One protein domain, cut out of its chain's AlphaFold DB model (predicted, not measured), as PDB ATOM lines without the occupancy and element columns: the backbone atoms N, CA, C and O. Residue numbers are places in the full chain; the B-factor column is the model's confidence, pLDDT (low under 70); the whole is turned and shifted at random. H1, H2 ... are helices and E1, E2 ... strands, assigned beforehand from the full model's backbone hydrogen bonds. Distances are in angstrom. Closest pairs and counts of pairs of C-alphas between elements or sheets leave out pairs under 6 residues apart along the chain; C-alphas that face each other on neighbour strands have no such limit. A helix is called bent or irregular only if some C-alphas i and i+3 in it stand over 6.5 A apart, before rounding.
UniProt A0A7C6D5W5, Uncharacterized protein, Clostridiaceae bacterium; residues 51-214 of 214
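AT A GLANCE: This is residues 51 to 214 of the 214 residues of an uncharacterized protein of Clostridiaceae bacterium (UniProt A0A7C6D5W5). One long strand, E2, winds in stacked turns as a solenoid, with E1 at one end and the hairpin of H1 and H2 beside it near the other. Printed are 164 residues with E1, E2, H1, H2 in that order, mostly strand, the strands parallel. The whole is loose, radius of gyration of the C-alphas 20.3 A, a rod of 66 by 29 by 20 A.

IN THESE COORDINATES: E1 is residues 64 to 66, from C-alpha 64 at (91.056, 127.137, 135.753). E2, residues 69 to 180, spans 52.1 A. H1 is residues 185 to 198, 20.8 A; H2, residues 201 to 213, 19.4 A, ends at (122.729, 135.368, 106.691) and is irregular, C-alphas 202 and 205 being 7.8 A apart.

HOW THE PARTS SIT: Between E1 and E2, N 65 and O 74 are 2.9 A apart. The closest C-alphas of E2 and H1, Phe 165 and Met 195, are 7.7 A apart. H1 and H2 touch, closest C-alphas Val 192 and Ala 211 at 6.4 A, opposite ways at a shallow 15 degrees. O i to N i+4 pairs within hydrogen-bond range: H1 8 of 10, H2 7 of 9.

THE WHOLE: The printed part has no cut. Residue 182 is under pLDDT 70.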
ATOM      1  N   GLU A  51      85.606 116.482 135.203       78.81
ATOM      2  CA  GLU A  51      85.410 117.933 135.148       78.81
ATOM      3  C   GLU A  51      85.768 118.591 136.495       78.81
ATOM      4  O   GLU A  51      85.079 118.428 137.501       78.81
ATOM      5  N   LYS A  52      86.865 119.358 136.526       85.00
ATOM      6  CA  LYS A  52      87.325 120.126 137.697       85.00
ATOM      7  C   LYS A  52      87.373 121.615 137.379       85.00
ATOM      8  O   LYS A  52      88.025 122.040 136.424       85.00
ATOM      9  N   LYS A  53      86.736 122.424 138.230       85.38
ATOM     10  CA  LYS A  53      86.670 123.888 138.108       85.38
ATOM     11  C   LYS A  53      87.133 124.566 139.391       85.38
ATOM     12  O   LYS A  53      86.850 124.088 140.489       85.38
ATOM     13  N   SER A  54      87.815 125.699 139.251       84.06
ATOM     14  CA  SER A  54      88.119 126.569 140.389       84.06
ATOM     15  C   SER A  54      86.858 127.270 140.901       84.06
ATOM     16  O   SER A  54      85.997 127.662 140.114       84.06
ATOM     17  N   LYS A  55      86.780 127.486 142.220       75.75
ATOM     18  CA  LYS A  55      85.731 128.305 142.857       75.75
ATOM     19  C   LYS A  55      85.907 129.802 142.579       75.75
ATOM     20  O   LYS A  55      84.957 130.563 142.719       75.75
ATOM     21  N   ARG A  56      87.123 130.236 142.217       78.12
ATOM     22  CA  ARG A  56      87.415 131.640 141.906       78.12
ATOM     23  C   ARG A  56      87.006 131.938 140.469       78.12
ATOM     24  O   ARG A  56      87.579 131.379 139.533       78.12
ATOM     25  N   VAL A  57      86.026 132.824 140.331       82.88
ATOM     26  CA  VAL A  57      85.517 133.321 139.054       82.88
ATOM     27  C   VAL A  57      86.062 134.730 138.846       82.88
ATOM     28  O   VAL A  57      85.928 135.583 139.717       82.88
ATOM     29  N   VAL A  58      86.693 134.966 137.702       75.75
ATOM     30  CA  VAL A  58      87.236 136.262 137.284       75.75
ATOM     31  C   VAL A  58      86.601 136.590 135.932       75.75
ATOM     32  O   VAL A  58      86.612 135.751 135.035       75.75
ATOM     33  N   PHE A  59      85.979 137.768 135.790       78.25
ATOM     34  CA  PHE A  59      85.214 138.157 134.586       78.25
ATOM     35  C   PHE A  59      84.147 137.127 134.144       78.25
ATOM     36  O   PHE A  59      83.964 136.867 132.960       78.25
ATOM     37  N   GLY A  60      83.456 136.487 135.095       78.94
ATOM     38  CA  GLY A  60      82.435 135.475 134.781       78.94
ATOM     39  C   GLY A  60      82.989 134.128 134.290       78.94
ATOM     40  O   GLY A  60      82.213 133.251 133.918       78.94
ATOM     41  N   MET A  61      84.313 133.928 134.319       79.69
ATOM     42  CA  MET A  61      84.981 132.679 133.941       79.69
ATOM     43  C   MET A  61      85.793 132.097 135.110       79.69
ATOM     44  O   MET A  61      86.398 132.850 135.872       79.69
ATOM     45  N   PRO A  62      85.844 130.765 135.289       85.62
ATOM     46  CA  PRO A  62      86.677 130.162 136.324       85.62
ATOM     47  C   PRO A  62      88.167 130.367 136.010       85.62
ATOM     48  O   PRO A  62      88.580 130.335 134.848       85.62
ATOM     49  N   LEU A  63      88.987 130.536 137.053       87.50
ATOM     50  CA  LEU A  63      90.434 130.739 136.896       87.50
ATOM     51  C   LEU A  63      91.097 129.572 136.141       87.50
ATOM     52  O   LEU A  63      91.830 129.788 135.180       87.50
ATOM     53  N   TRP A  64      90.770 128.337 136.537       88.94
ATOM     54  CA  TRP A  64      91.056 127.137 135.753       88.94
ATOM     55  C   TRP A  64      89.774 126.348 135.520       88.94
ATOM     56  O   TRP A  64      88.944 126.209 136.429       88.94
ATOM     57  N   HIS A  65      89.670 125.740 134.339       89.25
ATOM     58  CA  HIS A  65      88.728 124.661 134.051       89.25
ATOM     59  C   HIS A  65      89.453 123.493 133.354       89.25
ATOM     60  O   HIS A  65      90.065 123.677 132.308       89.25
ATOM     61  N   VAL A  66      89.397 122.293 133.938       89.62
ATOM     62  CA  VAL A  66      89.862 121.041 133.324       89.62
ATOM     63  C   VAL A  66      88.638 120.190 133.014       89.62
ATOM     64  O   VAL A  66      87.818 119.961 133.901       89.62
ATOM     65  N   GLY A  67      88.490 119.737 131.776       88.31
ATOM     66  CA  GLY A  67      87.346 118.929 131.370       88.31
ATOM     67  C   GLY A  67      87.210 118.838 129.858       88.31
ATOM     68  O   GLY A  67      87.935 119.476 129.102       88.31
ATOM     69  N   ARG A  68      86.248 118.048 129.385       84.75
ATOM     70  CA  ARG A  68      86.069 117.803 127.946       84.75
ATOM     71  C   ARG A  68      85.741 119.086 127.162       84.75
ATOM     72  O   ARG A  68      86.234 119.249 126.051       84.75
ATOM     73  N   ASN A  69      84.966 119.991 127.763       88.44
ATOM     74  CA  ASN A  69      84.656 121.331 127.253       88.44
ATOM     75  C   ASN A  69      85.095 122.399 128.268       88.44
ATOM     76  O   ASN A  69      84.269 123.023 128.938       88.44
ATOM     77  N   ALA A  70      86.406 122.592 128.393       86.94
ATOM     78  CA  ALA A  70      86.992 123.544 129.319       86.94
ATOM     79  C   ALA A  70      86.842 124.995 128.827       86.94
ATOM     80  O   ALA A  70      87.174 125.338 127.692       86.94
ATOM     81  N   LYS A  71      86.362 125.864 129.718       88.75
ATOM     82  CA  LYS A  71      86.237 127.316 129.536       88.75
ATOM     83  C   LYS A  71      86.738 128.014 130.791       88.75
ATOM     84  O   LYS A  71      86.185 127.749 131.858       88.75
ATOM     85  N   GLY A  72      87.748 128.866 130.674       87.81
ATOM     86  CA  GLY A  72      88.360 129.550 131.812       87.81
ATOM     87  C   GLY A  72      89.553 130.403 131.401       87.81
ATOM     88  O   GLY A  72      89.882 130.474 130.223       87.81
ATOM     89  N   PHE A  73      90.230 131.026 132.365       88.94
ATOM     90  CA  PHE A  73      91.503 131.704 132.089       88.94
ATOM     91  C   PHE A  73      92.560 130.693 131.622       88.94
ATOM     92  O   PHE A  73      93.208 130.890 130.595       88.94
ATOM     93  N   ILE A  74      92.649 129.577 132.349       90.19
ATOM     94  CA  ILE A  74      93.418 128.386 131.999       90.19
ATOM     95  C   ILE A  74      92.425 127.255 131.704       90.19
ATOM     96  O   ILE A  74      91.684 126.825 132.590       90.19
ATOM     97  N   ALA A  75      92.384 126.781 130.464       90.88
ATOM     98  CA  ALA A  75      91.474 125.729 130.021       90.88
ATOM     99  C   ALA A  75      92.263 124.504 129.547       90.88
ATOM    100  O   ALA A  75      93.103 124.624 128.660       90.88
ATOM    101  N   VAL A  76      91.979 123.324 130.107       91.00
ATOM    102  CA  VAL A  76      92.638 122.070 129.708       91.00
ATOM    103  C   VAL A  76      91.611 120.999 129.358       91.00
ATOM    104  O   VAL A  76      90.774 120.643 130.186       91.00
ATOM    105  N   GLY A  77      91.699 120.446 128.150       89.31
ATOM    106  CA  GLY A  77      90.954 119.250 127.757       89.31
ATOM    107  C   GLY A  77      90.633 119.183 126.270       89.31
ATOM    108  O   GLY A  77      91.292 119.819 125.463       89.31
ATOM    109  N   LEU A  78      89.644 118.378 125.873       89.06
ATOM    110  CA  LEU A  78      89.424 118.081 124.449       89.06
ATOM    111  C   LEU A  78      89.077 119.339 123.635       89.06
ATOM    112  O   LEU A  78      89.626 119.539 122.556       89.06
ATOM    113  N   ARG A  79      88.191 120.185 124.167       90.19
ATOM    114  CA  ARG A  79      87.860 121.516 123.651       90.19
ATOM    115  C   ARG A  79      88.140 122.541 124.741       90.19
ATOM    116  O   ARG A  79      87.361 122.654 125.687       90.19
ATOM    117  N   ALA A  80      89.238 123.271 124.607       91.44
ATOM    118  CA  ALA A  80      89.688 124.275 125.558       91.44
ATOM    119  C   ALA A  80      89.535 125.682 124.965       91.44
ATOM    120  O   ALA A  80      90.068 125.976 123.897       91.44
ATOM    121  N   ARG A  81      88.808 126.562 125.661       91.25
ATOM    122  CA  ARG A  81      88.686 127.985 125.317       91.25
ATOM    123  C   ARG A  81      89.100 128.854 126.495       91.25
ATOM    124  O   ARG A  81      88.508 128.741 127.569       91.25
ATOM    125  N   GLY A  82      90.083 129.722 126.298       89.75
ATOM    126  CA  GLY A  82      90.596 130.550 127.383       89.75
ATOM    127  C   GLY A  82      91.675 131.528 126.963       89.75
ATOM    128  O   GLY A  82      91.890 131.748 125.780       89.75
ATOM    129  N   VAL A  83      92.368 132.116 127.936       91.25
ATOM    130  CA  VAL A  83      93.584 132.897 127.657       91.25
ATOM    131  C   VAL A  83      94.730 131.942 127.342       91.25
ATOM    132  O   VAL A  83      95.409 132.110 126.332       91.25
ATOM    133  N   ILE A  84      94.881 130.916 128.180       92.31
ATOM    134  CA  ILE A  84      95.790 129.791 127.987       92.31
ATOM    135  C   ILE A  84      94.931 128.544 127.806       92.31
ATOM    136  O   ILE A  84      94.221 128.131 128.726       92.31
ATOM    137  N   SER A  85      94.981 127.947 126.622       92.00
ATOM    138  CA  SER A  85      94.208 126.759 126.282       92.00
ATOM    139  C   SER A  85      95.132 125.612 125.868       92.00
ATOM    140  O   SER A  85      96.022 125.772 125.030       92.00
ATOM    141  N   ILE A  86      94.928 124.439 126.468       92.12
ATOM    142  CA  ILE A  86      95.692 123.217 126.194       92.12
ATOM    143  C   ILE A  86      94.706 122.105 125.857       92.12
ATOM    144  O   ILE A  86      93.868 121.743 126.685       92.12
ATOM    145  N   GLY A  87      94.770 121.558 124.647       90.81
ATOM    146  CA  GLY A  87      93.757 120.601 124.226       90.81
ATOM    147  C   GLY A  87      93.894 120.059 122.821       90.81
ATOM    148  O   GLY A  87      94.777 120.456 122.081       90.81
ATOM    149  N   LEU A  88      92.987 119.171 122.415       91.81
ATOM    150  CA  LEU A  88      92.925 118.753 121.010       91.81
ATOM    151  C   LEU A  88      92.478 119.928 120.128       91.81
ATOM    152  O   LEU A  88      93.103 120.219 119.114       91.81
ATOM    153  N   LEU A  89      91.414 120.605 120.561       92.44
ATOM    154  CA  LEU A  89      90.857 121.822 119.984       92.44
ATOM    155  C   LEU A  89      91.069 122.953 120.982       92.44
ATOM    156  O   LEU A  89      90.419 122.989 122.031       92.44
ATOM    157  N   SER A  90      91.977 123.860 120.662       91.31
ATOM    158  CA  SER A  90      92.421 124.904 121.567       91.31
ATOM    159  C   SER A  90      92.208 126.278 120.926       91.31
ATOM    160  O   SER A  90      92.490 126.489 119.745       91.31
ATOM    161  N   THR A  91      91.597 127.201 121.670       92.75
ATOM    162  CA  THR A  91      91.344 128.568 121.200       92.75
ATOM    163  C   THR A  91      91.599 129.571 122.314       92.75
ATOM    164  O   THR A  91      90.916 129.538 123.342       92.75
ATOM    165  N   GLY A  92      92.540 130.485 122.093       90.88
ATOM    166  CA  GLY A  92      92.936 131.452 123.110       90.88
ATOM    167  C   GLY A  92      94.014 132.427 122.672       90.88
ATOM    168  O   GLY A  92      94.320 132.527 121.495       90.88
ATOM    169  N   ILE A  93      94.608 133.161 123.614       92.56
ATOM    170  CA  ILE A  93      95.799 133.974 123.310       92.56
ATOM    171  C   ILE A  93      96.991 133.041 123.104       92.56
ATOM    172  O   ILE A  93      97.707 133.173 122.117       92.56
ATOM    173  N   ILE A  94      97.151 132.078 124.013       93.25
ATOM    174  CA  ILE A  94      98.149 131.015 123.955       93.25
ATOM    175  C   ILE A  94      97.406 129.692 123.803       93.25
ATOM    176  O   ILE A  94      96.669 129.281 124.699       93.25
ATOM    177  N   SER A  95      97.605 129.035 122.667       92.00
ATOM    178  CA  SER A  95      96.901 127.814 122.294       92.00
ATOM    179  C   SER A  95      97.892 126.696 121.991       92.00
ATOM    180  O   SER A  95      98.631 126.766 121.010       92.00
ATOM    181  N   LEU A  96      97.874 125.642 122.808       91.50
ATOM    182  CA  LEU A  96      98.660 124.424 122.609       91.50
ATOM    183  C   LEU A  96      97.722 123.256 122.292       91.50
ATOM    184  O   LEU A  96      96.800 122.981 123.067       91.50
ATOM    185  N   GLY A  97      97.937 122.570 121.172       90.88
ATOM    186  CA  GLY A  97      97.016 121.519 120.761       90.88
ATOM    187  C   GLY A  97      97.257 120.896 119.402       90.88
ATOM    188  O   GLY A  97      98.266 121.156 118.772       90.88
ATOM    189  N   VAL A  98      96.328 120.059 118.935       93.31
ATOM    190  CA  VAL A  98      96.377 119.546 117.552       93.31
ATOM    191  C   VAL A  98      95.834 120.598 116.593       93.31
ATOM    192  O   VAL A  98      96.492 120.897 115.601       93.31
ATOM    193  N   LEU A  99      94.681 121.186 116.922       94.06
ATOM    194  CA  LEU A  99      94.118 122.352 116.253       94.06
ATOM    195  C   LEU A  99      94.163 123.541 117.215       94.06
ATOM    196  O   LEU A  99      93.434 123.568 118.210       94.06
ATOM    197  N   SER A 100      95.018 124.511 116.908       92.06
ATOM    198  CA  SER A 100      95.300 125.672 117.749       92.06
ATOM    199  C   SER A 100      94.962 126.968 117.023       92.06
ATOM    200  O   SER A 100      95.507 127.241 115.957       92.06
ATOM    201  N   ILE A 101      94.096 127.792 117.612       93.19
ATOM    202  CA  ILE A 101      93.745 129.117 117.083       93.19
ATOM    203  C   ILE A 101      94.043 130.161 118.156       93.19
ATOM    204  O   ILE A 101      93.452 130.124 119.236       93.19
ATOM    205  N   GLY A 102      94.942 131.101 117.878       91.31
ATOM    206  CA  GLY A 102      95.282 132.122 118.860       91.31
ATOM    207  C   GLY A 102      96.282 133.163 118.403       91.31
ATOM    208  O   GLY A 102      96.605 133.239 117.233       91.31
ATOM    209  N   VAL A 103      96.789 133.986 119.320       93.44
ATOM    210  CA  VAL A 103      97.906 134.893 118.994       93.44
ATOM    211  C   VAL A 103      99.194 134.082 118.878       93.44
ATOM    212  O   VAL A 103      99.914 134.217 117.892       93.44
ATOM    213  N   LEU A 104      99.429 133.209 119.860       94.38
ATOM    214  CA  LEU A 104     100.497 132.218 119.901       94.38
ATOM    215  C   LEU A 104      99.872 130.826 119.784       94.38
ATOM    216  O   LEU A 104      99.175 130.376 120.695       94.38
ATOM    217  N   GLY A 105     100.102 130.152 118.660       92.50
ATOM    218  CA  GLY A 105      99.558 128.822 118.395       92.50
ATOM    219  C   GLY A 105     100.660 127.795 118.175       92.50
ATOM    220  O   GLY A 105     101.451 127.945 117.250       92.50
ATOM    221  N   MET A 106     100.687 126.728 118.972       93.38
ATOM    222  CA  MET A 106     101.531 125.563 118.690       93.38
ATOM    223  C   MET A 106     100.660 124.332 118.476       93.38
ATOM    224  O   MET A 106      99.759 124.058 119.280       93.38
ATOM    225  N   GLY A 107     100.909 123.601 117.392       92.12
ATOM    226  CA  GLY A 107     100.147 122.396 117.098       92.12
ATOM    227  C   GLY A 107     100.419 121.747 115.757       92.12
ATOM    228  O   GLY A 107     101.330 122.138 115.051       92.12
ATOM    229  N   VAL A 108      99.620 120.750 115.384       94.38
ATOM    230  CA  VAL A 108      99.691 120.176 114.026       94.38
ATOM    231  C   VAL A 108      99.144 121.188 113.024       94.38
ATOM    232  O   VAL A 108      99.788 121.480 112.023       94.38
ATOM    233  N   PHE A 109      97.992 121.771 113.344       95.50
ATOM    234  CA  PHE A 109      97.365 122.866 112.622       95.50
ATOM    235  C   PHE A 109      97.289 124.075 113.551       95.50
ATOM    236  O   PHE A 109      96.588 124.044 114.565       95.50
ATOM    237  N   ALA A 110      98.011 125.135 113.210       94.31
ATOM    238  CA  ALA A 110      98.069 126.354 114.003       94.31
ATOM    239  C   ALA A 110      97.709 127.577 113.152       94.31
ATOM    240  O   ALA A 110      98.259 127.769 112.071       94.31
ATOM    241  N   ALA A 111      96.807 128.417 113.660       94.38
ATOM    242  CA  ALA A 111      96.425 129.686 113.046       94.38
ATOM    243  C   ALA A 111      96.573 130.837 114.050       94.38
ATOM    244  O   ALA A 111      96.086 130.729 115.180       94.38
ATOM    245  N   GLY A 112      97.238 131.928 113.659       93.50
ATOM    246  CA  GLY A 112      97.523 133.010 114.598       93.50
ATOM    247  C   GLY A 112      98.451 134.121 114.132       93.50
ATOM    248  O   GLY A 112      98.654 134.308 112.944       93.50
ATOM    249  N   LEU A 113      99.018 134.883 115.072       94.25
ATOM    250  CA  LEU A 113     100.045 135.881 114.746       94.25
ATOM    251  C   LEU A 113     101.429 135.236 114.687       94.25
ATOM    252  O   LEU A 113     102.166 135.482 113.740       94.25
ATOM    253  N   ILE A 114     101.755 134.404 115.674       95.69
ATOM    254  CA  ILE A 114     102.979 133.605 115.727       95.69
ATOM    255  C   ILE A 114     102.560 132.150 115.888       95.69
ATOM    256  O   ILE A 114     101.913 131.783 116.876       95.69
ATOM    257  N   THR A 115     102.900 131.321 114.908       95.56
ATOM    258  CA  THR A 115     102.478 129.925 114.869       95.56
ATOM    259  C   THR A 115     103.630 128.982 114.571       95.56
ATOM    260  O   THR A 115     104.504 129.271 113.756       95.56
ATOM    261  N   ALA A 116     103.616 127.836 115.249       94.44
ATOM    262  CA  ALA A 116     104.556 126.747 115.030       94.44
ATOM    263  C   ALA A 116     103.793 125.427 114.879       94.44
ATOM    264  O   ALA A 116     103.011 125.058 115.762       94.44
ATOM    265  N   GLY A 117     104.005 124.707 113.778       93.38
ATOM    266  CA  GLY A 117     103.281 123.464 113.550       93.38
ATOM    267  C   GLY A 117     103.597 122.711 112.273       93.38
ATOM    268  O   GLY A 117     104.521 123.048 111.557       93.38
ATOM    269  N   SER A 118     102.832 121.668 111.960       95.12
ATOM    270  CA  SER A 118     102.950 120.996 110.656       95.12
ATOM    271  C   SER A 118     102.382 121.886 109.550       95.12
ATOM    272  O   SER A 118     103.016 122.079 108.517       95.12
ATOM    273  N   VAL A 119     101.215 122.475 109.809       95.94
ATOM    274  CA  VAL A 119     100.550 123.474 108.978       95.94
ATOM    275  C   VAL A 119     100.358 124.730 109.822       95.94
ATOM    276  O   VAL A 119      99.585 124.732 110.784       95.94
ATOM    277  N   ALA A 120     101.082 125.788 109.475       95.31
ATOM    278  CA  ALA A 120     101.117 127.043 110.207       95.31
ATOM    279  C   ALA A 120     100.604 128.186 109.322       95.31
ATOM    280  O   ALA A 120     101.138 128.452 108.247       95.31
ATOM    281  N   LEU A 121      99.559 128.870 109.781       95.06
ATOM    282  CA  LEU A 121      98.999 130.058 109.140       95.06
ATOM    283  C   LEU A 121      99.166 131.241 110.093       95.06
ATOM    284  O   LEU A 121      98.719 131.168 111.242       95.06
ATOM    285  N   GLY A 122      99.795 132.331 109.664       93.75
ATOM    286  CA  GLY A 122      99.883 133.499 110.531       93.75
ATOM    287  C   GLY A 122     100.728 134.663 110.055       93.75
ATOM    288  O   GLY A 122     101.046 134.774 108.885       93.75
ATOM    289  N   GLY A 123     101.079 135.570 110.964       92.94
ATOM    290  CA  GLY A 123     102.045 136.630 110.668       92.94
ATOM    291  C   GLY A 123     103.452 136.055 110.523       92.94
ATOM    292  O   GLY A 123     104.094 136.232 109.493       92.94
ATOM    293  N   ILE A 124     103.889 135.321 111.544       94.69
ATOM    294  CA  ILE A 124     105.130 134.551 111.595       94.69
ATOM    295  C   ILE A 124     104.739 133.079 111.713       94.69
ATOM    296  O   ILE A 124     104.219 132.661 112.747       94.69
ATOM    297  N   ALA A 125     104.966 132.310 110.654       95.25
ATOM    298  CA  ALA A 125     104.589 130.907 110.558       95.25
ATOM    299  C   ALA A 125     105.833 130.028 110.388       95.25
ATOM    300  O   ALA A 125     106.626 130.226 109.466       95.25
ATOM    301  N   MET A 126     105.991 129.046 111.273       95.12
ATOM    302  CA  MET A 126     107.070 128.059 111.232       95.12
ATOM    303  C   MET A 126     106.481 126.653 111.153       95.12
ATOM    304  O   MET A 126     105.695 126.262 112.018       95.12
ATOM    305  N   GLY A 127     106.857 125.867 110.149       93.94
ATOM    306  CA  GLY A 127     106.249 124.557 109.967       93.94
ATOM    307  C   GLY A 127     106.645 123.798 108.716       93.94
ATOM    308  O   GLY A 127     107.575 124.185 108.032       93.94
ATOM    309  N   ALA A 128     105.966 122.693 108.407       95.00
ATOM    310  CA  ALA A 128     106.195 121.999 107.135       95.00
ATOM    311  C   ALA A 128     105.538 122.769 105.980       95.00
ATOM    312  O   ALA A 128     106.170 122.994 104.951       95.00
ATOM    313  N   ILE A 129     104.297 123.213 106.186       96.25
ATOM    314  CA  ILE A 129     103.563 124.120 105.303       96.25
ATOM    315  C   ILE A 129     103.303 125.403 106.087       96.25
ATOM    316  O   ILE A 129     102.567 125.385 107.075       96.25
ATOM    317  N   SER A 130     103.889 126.505 105.639       95.62
ATOM    318  CA  SER A 130     103.839 127.794 106.329       95.62
ATOM    319  C   SER A 130     103.306 128.869 105.396       95.62
ATOM    320  O   SER A 130     103.850 129.073 104.311       95.62
ATOM    321  N   VAL A 131     102.263 129.580 105.824       95.94
ATOM    322  CA  VAL A 131     101.716 130.727 105.091       95.94
ATOM    323  C   VAL A 131     101.658 131.939 106.008       95.94
ATOM    324  O   VAL A 131     101.016 131.888 107.060       95.94
ATOM    325  N   GLY A 132     102.302 133.035 105.610       94.00
ATOM    326  CA  GLY A 132     102.301 134.245 106.420       94.00
ATOM    327  C   GLY A 132     103.062 135.432 105.861       94.00
ATOM    328  O   GLY A 132     103.484 135.429 104.716       94.00
ATOM    329  N   VAL A 133     103.258 136.476 106.668       93.38
ATOM    330  CA  VAL A 133     104.174 137.572 106.291       93.38
ATOM    331  C   VAL A 133     105.608 137.048 106.291       93.38
ATOM    332  O   VAL A 133     106.368 137.315 105.364       93.38
ATOM    333  N   VAL A 134     105.942 136.261 107.310       94.12
ATOM    334  CA  VAL A 134     107.209 135.553 107.468       94.12
ATOM    335  C   VAL A 134     106.893 134.070 107.533       94.12
ATOM    336  O   VAL A 134     106.240 133.624 108.477       94.12
ATOM    337  N   ALA A 135     107.330 133.311 106.536       95.19
ATOM    338  CA  ALA A 135     107.068 131.885 106.439       95.19
ATOM    339  C   ALA A 135     108.386 131.110 106.394       95.19
ATOM    340  O   ALA A 135     109.234 131.352 105.539       95.19
ATOM    341  N   VAL A 136     108.546 130.154 107.306       94.62
ATOM    342  CA  VAL A 136     109.695 129.242 107.327       94.62
ATOM    343  C   VAL A 136     109.176 127.813 107.302       94.62
ATOM    344  O   VAL A 136     108.365 127.439 108.156       94.62
ATOM    345  N   GLY A 137     109.602 127.012 106.328       94.12
ATOM    346  CA  GLY A 137     109.148 125.630 106.231       94.12
ATOM    347  C   GLY A 137     109.616 124.852 105.020       94.12
ATOM    348  O   GLY A 137     110.446 125.326 104.271       94.12
ATOM    349  N   ALA A 138     109.093 123.645 104.799       94.44
ATOM    350  CA  ALA A 138     109.373 122.921 103.555       94.44
ATOM    351  C   ALA A 138     108.675 123.602 102.366       94.44
ATOM    352  O   ALA A 138     109.285 123.806 101.322       94.44
ATOM    353  N   ILE A 139     107.417 124.005 102.562       96.00
ATOM    354  CA  ILE A 139     106.645 124.846 101.649       96.00
ATOM    355  C   ILE A 139     106.345 126.150 102.387       96.00
ATOM    356  O   ILE A 139     105.576 126.156 103.350       96.00
ATOM    357  N   ALA A 140     106.955 127.247 101.948       95.69
ATOM    358  CA  ALA A 140     106.832 128.559 102.573       95.69
ATOM    359  C   ALA A 140     106.249 129.572 101.583       95.69
ATOM    360  O   ALA A 140     106.829 129.821 100.526       95.69
ATOM    361  N   ILE A 141     105.105 130.165 101.929       95.69
ATOM    362  CA  ILE A 141     104.420 131.171 101.109       95.69
ATOM    363  C   ILE A 141     104.234 132.442 101.934       95.69
ATOM    364  O   ILE A 141     103.582 132.420 102.980       95.69
ATOM    365  N   GLY A 142     104.770 133.565 101.463       93.88
ATOM    366  CA  GLY A 142     104.711 134.796 102.234       93.88
ATOM    367  C   GLY A 142     105.371 136.014 101.617       93.88
ATOM    368  O   GLY A 142     105.704 136.035 100.439       93.88
ATOM    369  N   ALA A 143     105.544 137.067 102.416       92.31
ATOM    370  CA  ALA A 143     106.299 138.246 101.994       92.31
ATOM    371  C   ALA A 143     107.813 137.972 102.060       92.31
ATOM    372  O   ALA A 143     108.552 138.330 101.141       92.31
ATOM    373  N   PHE A 144     108.227 137.282 103.126       92.88
ATOM    374  CA  PHE A 144     109.559 136.734 103.354       92.88
ATOM    375  C   PHE A 144     109.430 135.228 103.576       92.88
ATOM    376  O   PHE A 144     108.778 134.806 104.535       92.88
ATOM    377  N   SER A 145     110.045 134.431 102.706       93.38
ATOM    378  CA  SER A 145     109.895 132.974 102.711       93.38
ATOM    379  C   SER A 145     111.251 132.275 102.731       93.38
ATOM    380  O   SER A 145     112.141 132.634 101.965       93.38
ATOM    381  N   ALA A 146     111.401 131.256 103.576       92.62
ATOM    382  CA  ALA A 146     112.586 130.403 103.615       92.62
ATOM    383  C   ALA A 146     112.184 128.923 103.671       92.62
ATOM    384  O   ALA A 146     111.418 128.528 104.556       92.62
ATOM    385  N   GLY A 147     112.671 128.108 102.735       92.88
ATOM    386  CA  GLY A 147     112.243 126.717 102.629       92.88
ATOM    387  C   GLY A 147     112.666 125.980 101.370       92.88
ATOM    388  O   GLY A 147     113.197 126.593 100.465       92.88
ATOM    389  N   ALA A 148     112.379 124.681 101.264       92.81
ATOM    390  CA  ALA A 148     112.680 123.920 100.042       92.81
ATOM    391  C   ALA A 148     111.921 124.483  98.821       92.81
ATOM    392  O   ALA A 148     112.502 124.705  97.763       92.81
ATOM    393  N   LEU A 149     110.630 124.782  98.994       94.94
ATOM    394  CA  LEU A 149     109.819 125.552  98.057       94.94
ATOM    395  C   LEU A 149     109.426 126.877  98.717       94.94
ATOM    396  O   LEU A 149     108.518 126.919  99.550       94.94
ATOM    397  N   ALA A 150     110.112 127.952  98.342       94.31
ATOM    398  CA  ALA A 150     109.913 129.284  98.894       94.31
ATOM    399  C   ALA A 150     109.292 130.216  97.846       94.31
ATOM    400  O   ALA A 150     109.900 130.539  96.828       94.31
ATOM    401  N   ILE A 151     108.076 130.685  98.118       94.94
ATOM    402  CA  ILE A 151     107.380 131.682  97.302       94.94
ATOM    403  C   ILE A 151     107.237 132.940  98.152       94.94
ATOM    404  O   ILE A 151     106.501 132.963  99.141       94.94
ATOM    405  N   GLY A 152     108.009 133.961  97.804       93.06
ATOM    406  CA  GLY A 152     108.101 135.234  98.505       93.06
ATOM    407  C   GLY A 152     107.574 136.375  97.639       93.06
ATOM    408  O   GLY A 152     107.775 136.373  96.432       93.06
ATOM    409  N   GLN A 153     106.943 137.391  98.223       92.19
ATOM    410  CA  GLN A 153     106.707 138.642  97.493       92.19
ATOM    411  C   GLN A 153     108.008 139.447  97.368       92.19
ATOM    412  O   GLN A 153     108.339 139.908  96.281       92.19
ATOM    413  N   TYR A 154     108.754 139.601  98.468       91.12
ATOM    414  CA  TYR A 154     109.997 140.377  98.493       91.12
ATOM    415  C   TYR A 154     111.221 139.472  98.426       91.12
ATOM    416  O   TYR A 154     112.024 139.616  97.512       91.12
ATOM    417  N   ILE A 155     111.360 138.538  99.370       90.75
ATOM    418  CA  ILE A 155     112.548 137.683  99.493       90.75
ATOM    419  C   ILE A 155     112.121 136.218  99.603       90.75
ATOM    420  O   ILE A 155     111.245 135.891 100.411       90.75
ATOM    421  N   ALA A 156     112.760 135.347  98.823       92.62
ATOM    422  CA  ALA A 156     112.643 133.896  98.941       92.62
ATOM    423  C   ALA A 156     114.028 133.242  98.970       92.62
ATOM    424  O   ALA A 156     114.863 133.551  98.122       92.62
ATOM    425  N   ILE A 157     114.246 132.329  99.919       90.69
ATOM    426  CA  ILE A 157     115.476 131.531 100.046       90.69
ATOM    427  C   ILE A 157     115.121 130.044 100.076       90.69
ATOM    428  O   ILE A 157     114.273 129.649 100.878       90.69
ATOM    429  N   GLY A 158     115.754 129.222  99.238       91.56
ATOM    430  CA  GLY A 158     115.406 127.806  99.156       91.56
ATOM    431  C   GLY A 158     116.089 126.992  98.071       91.56
ATOM    432  O   GLY A 158     116.939 127.502  97.359       91.56
ATOM    433  N   ASP A 159     115.649 125.748  97.874       91.31
ATOM    434  CA  ASP A 159     116.034 124.973  96.684       91.31
ATOM    435  C   ASP A 159     115.335 125.549  95.445       91.31
ATOM    436  O   ASP A 159     115.964 125.849  94.429       91.31
ATOM    437  N   HIS A 160     114.018 125.744  95.557       93.69
ATOM    438  CA  HIS A 160     113.157 126.400  94.583       93.69
ATOM    439  C   HIS A 160     112.628 127.712  95.168       93.69
ATOM    440  O   HIS A 160     111.657 127.715  95.930       93.69
ATOM    441  N   ALA A 161     113.244 128.829  94.789       93.06
ATOM    442  CA  ALA A 161     112.892 130.162  95.269       93.06
ATOM    443  C   ALA A 161     112.231 131.004  94.167       93.06
ATOM    444  O   ALA A 161     112.737 131.083  93.051       93.06
ATOM    445  N   SER A 162     111.113 131.664  94.475       93.94
ATOM    446  CA  SER A 162     110.429 132.599  93.571       93.94
ATOM    447  C   SER A 162     110.028 133.858  94.332       93.94
ATOM    448  O   SER A 162     109.185 133.774  95.226       93.94
ATOM    449  N   ALA A 163     110.644 135.002  94.018       93.62
ATOM    450  CA  ALA A 163     110.380 136.297  94.660       93.62
ATOM    451  C   ALA A 163     110.953 137.475  93.858       93.62
ATOM    452  O   ALA A 163     111.499 137.286  92.779       93.62
ATOM    453  N   MET A 164     110.862 138.708  94.373       90.62
ATOM    454  CA  MET A 164     111.641 139.825  93.814       90.62
ATOM    455  C   MET A 164     113.150 139.589  93.952       90.62
ATOM    456  O   MET A 164     113.883 139.754  92.979       90.62
ATOM    457  N   PHE A 165     113.582 139.166  95.140       89.88
ATOM    458  CA  PHE A 165     114.940 138.724  95.441       89.88
ATOM    459  C   PHE A 165     114.903 137.223  95.738       89.88
ATOM    460  O   PHE A 165     114.458 136.810  96.813       89.88
ATOM    461  N   ALA A 166     115.310 136.411  94.765       90.75
ATOM    462  CA  ALA A 166     115.268 134.957  94.856       90.75
ATOM    463  C   ALA A 166     116.679 134.374  95.000       90.75
ATOM    464  O   ALA A 166     117.544 134.593  94.151       90.75
ATOM    465  N   PHE A 167     116.874 133.597  96.063       89.50
ATOM    466  CA  PHE A 167     118.102 132.874  96.374       89.50
ATOM    467  C   PHE A 167     117.793 131.379  96.336       89.50
ATOM    468  O   PHE A 167     117.177 130.849  97.263       89.50
ATOM    469  N   GLY A 168     118.123 130.736  95.219       89.44
ATOM    470  CA  GLY A 168     117.776 129.344  94.942       89.44
ATOM    471  C   GLY A 168     119.014 128.462  94.822       89.44
ATOM    472  O   GLY A 168     119.937 128.851  94.123       89.44
ATOM    473  N   ASP A 169     119.040 127.262  95.396       87.88
ATOM    474  CA  ASP A 169     120.144 126.318  95.140       87.88
ATOM    475  C   ASP A 169     119.935 125.521  93.841       87.88
ATOM    476  O   ASP A 169     120.872 125.320  93.070       87.88
ATOM    477  N   ALA A 170     118.697 125.099  93.555       88.81
ATOM    478  CA  ALA A 170     118.356 124.351  92.341       88.81
ATOM    479  C   ALA A 170     117.690 125.233  91.275       88.81
ATOM    480  O   ALA A 170     117.933 125.072  90.077       88.81
ATOM    481  N   LYS A 171     116.814 126.152  91.695       89.31
ATOM    482  CA  LYS A 171     116.107 127.081  90.808       89.31
ATOM    483  C   LYS A 171     115.749 128.362  91.554       89.31
ATOM    484  O   LYS A 171     115.044 128.315  92.560       89.31
ATOM    485  N   ALA A 172     116.145 129.500  91.000       89.12
ATOM    486  CA  ALA A 172     115.712 130.820  91.443       89.12
ATOM    487  C   ALA A 172     114.926 131.501  90.317       89.12
ATOM    488  O   ALA A 172     115.356 131.479  89.168       89.12
ATOM    489  N   THR A 173     113.779 132.089  90.646       90.44
ATOM    490  CA  THR A 173     113.015 132.965  89.752       90.44
ATOM    491  C   THR A 173     112.873 134.320  90.438       90.44
ATOM    492  O   THR A 173     111.991 134.510  91.279       90.44
ATOM    493  N   GLY A 174     113.782 135.237  90.111       87.00
ATOM    494  CA  GLY A 174     113.835 136.595  90.649       87.00
ATOM    495  C   GLY A 174     113.293 137.617  89.654       87.00
ATOM    496  O   GLY A 174     113.630 137.541  88.479       87.00
ATOM    497  N   SER A 175     112.481 138.592  90.076       85.12
ATOM    498  CA  SER A 175     112.127 139.711  89.177       85.12
ATOM    499  C   SER A 175     113.139 140.859  89.197       85.12
ATOM    500  O   SER A 175     113.253 141.578  88.209       85.12
ATOM    501  N   VAL A 176     113.856 141.043  90.311       83.31
ATOM    502  CA  VAL A 176     114.878 142.092  90.490       83.31
ATOM    503  C   VAL A 176     116.264 141.475  90.607       83.31
ATOM    504  O   VAL A 176     117.206 141.964  89.994       83.31
ATOM    505  N   PHE A 177     116.379 140.396  91.378       81.38
ATOM    506  CA  PHE A 177     117.633 139.687  91.576       81.38
ATOM    507  C   PHE A 177     117.378 138.186  91.630       81.38
ATOM    508  O   PHE A 177     116.535 137.713  92.400       81.38
ATOM    509  N   GLU A 178     118.132 137.450  90.830       84.44
ATOM    510  CA  GLU A 178     118.171 135.998  90.838       84.44
ATOM    511  C   GLU A 178     119.614 135.555  91.032       84.44
ATOM    512  O   GLU A 178     120.512 135.987  90.312       84.44
ATOM    513  N   THR A 179     119.839 134.694  92.018       78.44
ATOM    514  CA  THR A 179     121.101 133.971  92.110       78.44
ATOM    515  C   THR A 179     120.834 132.500  92.338       78.44
ATOM    516  O   THR A 179     119.961 132.109  93.123       78.44
ATOM    517  N   VAL A 180     121.599 131.698  91.609       76.31
ATOM    518  CA  VAL A 180     121.703 130.263  91.798       76.31
ATOM    519  C   VAL A 180     123.157 130.010  92.161       76.31
ATOM    520  O   VAL A 180     123.999 130.165  91.279       76.31
ATOM    521  N   SER A 181     123.436 129.661  93.428       70.19
ATOM    522  CA  SER A 181     124.762 129.465  94.073       70.19
ATOM    523  C   SER A 181     125.324 130.609  94.953       70.19
ATOM    524  O   SER A 181     124.673 131.622  95.212       70.19
ATOM    525  N   THR A 182     126.522 130.369  95.510       67.06
ATOM    526  CA  THR A 182     127.177 131.141  96.578       67.06
ATOM    527  C   THR A 182     127.483 132.582  96.174       67.06
ATOM    528  O   THR A 182     128.228 132.832  95.231       67.06
ATOM    529  N   ILE A 183     126.977 133.527  96.963       74.50
ATOM    530  CA  ILE A 183     127.124 134.968  96.737       74.50
ATOM    531  C   ILE A 183     128.520 135.424  97.172       74.50
ATOM    532  O   ILE A 183     128.942 135.186  98.312       74.50
ATOM    533  N   SER A 184     129.229 136.117  96.279       75.50
ATOM    534  CA  SER A 184     130.511 136.748  96.605       75.50
ATOM    535  C   SER A 184     130.298 137.882  97.619       75.50
ATOM    536  O   SER A 184     129.309 138.607  97.514       75.50
ATOM    537  N   PRO A 185     131.197 138.103  98.600       75.38
ATOM    538  CA  PRO A 185     131.047 139.179  99.587       75.38
ATOM    539  C   PRO A 185     130.860 140.579  98.979       75.38
ATOM    540  O   PRO A 185     130.268 141.439  99.630       75.38
ATOM    541  N   GLU A 186     131.320 140.804  97.747       76.31
ATOM    542  CA  GLU A 186     131.134 142.062  97.016       76.31
ATOM    543  C   GLU A 186     129.676 142.257  96.563       76.31
ATOM    544  O   GLU A 186     129.094 143.322  96.774       76.31
ATOM    545  N   GLU A 187     129.043 141.202  96.049       79.31
ATOM    546  CA  GLU A 187     127.647 141.213  95.591       79.31
ATOM    547  C   GLU A 187     126.668 141.404  96.753       79.31
ATOM    548  O   GLU A 187     125.620 142.030  96.598       79.31
ATOM    549  N   LYS A 188     127.026 140.933  97.957       79.75
ATOM    550  CA  LYS A 188     126.182 141.079  99.155       79.75
ATOM    551  C   LYS A 188     125.830 142.535  99.435       79.75
ATOM    552  O   LYS A 188     124.693 142.841  99.791       79.75
ATOM    553  N   VAL A 189     126.801 143.435  99.287       82.00
ATOM    554  CA  VAL A 189     126.615 144.859  99.589       82.00
ATOM    555  C   VAL A 189     125.649 145.498  98.592       82.00
ATOM    556  O   VAL A 189     124.770 146.265  98.990       82.00
ATOM    557  N   GLU A 190     125.770 145.141  97.314       83.38
ATOM    558  CA  GLU A 190     124.893 145.638  96.254       83.38
ATOM    559  C   GLU A 190     123.464 145.102  96.405       83.38
ATOM    560  O   GLU A 190     122.505 145.876  96.385       83.38
ATOM    561  N   VAL A 191     123.314 143.803  96.669       84.62
ATOM    562  CA  VAL A 191     122.016 143.160  96.911       84.62
ATOM    563  C   VAL A 191     121.295 143.810  98.091       84.62
ATOM    564  O   VAL A 191     120.116 144.151  97.994       84.62
ATOM    565  N   VAL A 192     121.997 144.053  99.202       84.62
ATOM    566  CA  VAL A 192     121.416 144.719 100.378       84.62
ATOM    567  C   VAL A 192     121.007 146.162 100.058       84.62
ATOM    568  O   VAL A 192     119.964 146.625 100.532       84.62
ATOM    569  N   ALA A 193     121.775 146.878  99.234       85.00
ATOM    570  CA  ALA A 193     121.407 148.218  98.785       85.00
ATOM    571  C   ALA A 193     120.127 148.200  97.927       85.00
ATOM    572  O   ALA A 193     119.209 148.987  98.178       85.00
ATOM    573  N   GLN A 194     120.017 147.257  96.987       85.19
ATOM    574  CA  GLN A 194     118.824 147.079  96.153       85.19
ATOM    575  C   GLN A 194     117.593 146.662  96.971       85.19
ATOM    576  O   GLN A 194     116.492 147.180  96.746       85.19
ATOM    577  N   MET A 195     117.775 145.783  97.963       85.06
ATOM    578  CA  MET A 195     116.728 145.393  98.909       85.06
ATOM    579  C   MET A 195     116.179 146.609  99.651       85.06
ATOM    580  O   MET A 195     114.967 146.785  99.728       85.06
ATOM    581  N   ARG A 196     117.049 147.491 100.155       86.31
ATOM    582  CA  ARG A 196     116.629 148.707 100.873       86.31
ATOM    583  C   ARG A 196     115.884 149.714  99.995       86.31
ATOM    584  O   ARG A 196     115.113 150.506 100.531       86.31
ATOM    585  N   GLN A 197     116.101 149.697  98.681       88.12
ATOM    586  CA  GLN A 197     115.376 150.556  97.745       88.12
ATOM    587  C   GLN A 197     113.950 150.052  97.478       88.12
ATOM    588  O   GLN A 197     113.028 150.859  97.376       88.12
ATOM    589  N   HIS A 198     113.766 148.732  97.377       84.75
ATOM    590  CA  HIS A 198     112.485 148.122  96.998       84.75
ATOM    591  C   HIS A 198     111.611 147.718  98.192       84.75
ATOM    592  O   HIS A 198     110.385 147.695  98.081       84.75
ATOM    593  N   ILE A 199     112.216 147.391  99.336       84.88
ATOM    594  CA  ILE A 199     111.498 146.938 100.528       84.88
ATOM    595  C   ILE A 199     111.067 148.156 101.363       84.88
ATOM    596  O   ILE A 199     111.889 149.028 101.659       84.88
ATOM    597  N   PRO A 200     109.793 148.237 101.798       84.75
ATOM    598  CA  PRO A 200     109.326 149.330 102.645       84.75
ATOM    599  C   PRO A 200     110.147 149.448 103.935       84.75
ATOM    600  O   PRO A 200     110.457 148.440 104.572       84.75
ATOM    601  N   LYS A 201     110.402 150.681 104.399       83.50
ATOM    602  CA  LYS A 201     111.190 150.951 105.624       83.50
ATOM    603  C   LYS A 201     110.686 150.211 106.871       83.50
ATOM    604  O   LYS A 201     111.482 149.924 107.760       83.50
ATOM    605  N   ILE A 202     109.394 149.869 106.925       82.81
ATOM    606  CA  ILE A 202     108.790 149.086 108.018       82.81
ATOM    607  C   ILE A 202     109.467 147.709 108.194       82.81
ATOM    608  O   ILE A 202     109.517 147.185 109.302       82.81
ATOM    609  N   PHE A 203     110.029 147.148 107.117       82.88
ATOM    610  CA  PHE A 203     110.705 145.851 107.094       82.88
ATOM    611  C   PHE A 203     112.235 145.969 107.048       82.88
ATOM    612  O   PHE A 203     112.913 144.986 106.762       82.88
ATOM    613  N   GLY A 204     112.810 147.137 107.361       80.56
ATOM    614  CA  GLY A 204     114.269 147.315 107.379       80.56
ATOM    615  C   GLY A 204     114.988 146.299 108.277       80.56
ATOM    616  O   GLY A 204     116.041 145.788 107.906       80.56
ATOM    617  N   PHE A 205     114.362 145.909 109.394       85.81
ATOM    618  CA  PHE A 205     114.899 144.885 110.294       85.81
ATOM    619  C   PHE A 205     115.054 143.508 109.625       85.81
ATOM    620  O   PHE A 205     115.970 142.765 109.971       85.81
ATOM    621  N   MET A 206     114.176 143.161 108.674       84.31
ATOM    622  CA  MET A 206     114.283 141.906 107.928       84.31
ATOM    623  C   MET A 206     115.468 141.943 106.985       84.31
ATOM    624  O   MET A 206     116.206 140.971 106.905       84.31
ATOM    625  N   VAL A 207     115.690 143.073 106.315       83.50
ATOM    626  CA  VAL A 207     116.848 143.239 105.431       83.50
ATOM    627  C   VAL A 207     118.148 143.088 106.216       83.50
ATOM    628  O   VAL A 207     119.038 142.380 105.767       83.50
ATOM    629  N   ASP A 208     118.240 143.666 107.416       85.25
ATOM    630  CA  ASP A 208     119.421 143.505 108.272       85.25
ATOM    631  C   ASP A 208     119.595 142.060 108.776       85.25
ATOM    632  O   ASP A 208     120.722 141.593 108.954       85.25
ATOM    633  N   LEU A 209     118.493 141.333 109.003       85.00
ATOM    634  CA  LEU A 209     118.523 139.910 109.349       85.00
ATOM    635  C   LEU A 209     119.042 139.065 108.177       85.00
ATOM    636  O   LEU A 209     119.924 138.233 108.377       85.00
ATOM    637  N   PHE A 210     118.540 139.311 106.967       79.88
ATOM    638  CA  PHE A 210     118.992 138.631 105.754       79.88
ATOM    639  C   PHE A 210     120.436 138.989 105.404       79.88
ATOM    640  O   PHE A 210     121.206 138.097 105.080       79.88
ATOM    641  N   ALA A 211     120.849 140.247 105.567       81.19
ATOM    642  CA  ALA A 211     122.223 140.693 105.324       81.19
ATOM    643  C   ALA A 211     123.261 139.986 106.213       81.19
ATOM    644  O   ALA A 211     124.417 139.867 105.824       81.19
ATOM    645  N   LYS A 212     122.868 139.524 107.409       83.38
ATOM    646  CA  LYS A 212     123.735 138.710 108.278       83.38
ATOM    647  C   LYS A 212     123.831 137.251 107.843       83.38
ATOM    648  O   LYS A 212     124.767 136.572 108.256       83.38
ATOM    649  N   TRP A 213     122.828 136.761 107.121       71.81
ATOM    650  CA  TRP A 213     122.729 135.368 106.691       71.81
ATOM    651  C   TRP A 213     123.291 135.153 105.281       71.81
ATOM    652  O   TRP A 213     123.753 134.056 104.982       71.81
ATOM    653  N   LEU A 214     123.264 136.205 104.454       70.19
ATOM    654  CA  LEU A 214     123.857 136.261 103.122       70.19
ATOM    655  C   LEU A 214     125.376 136.123 103.191       70.19
ATOM    656  O   LEU A 214     125.937 135.333 102.407       70.19
TER     657      LEU A 214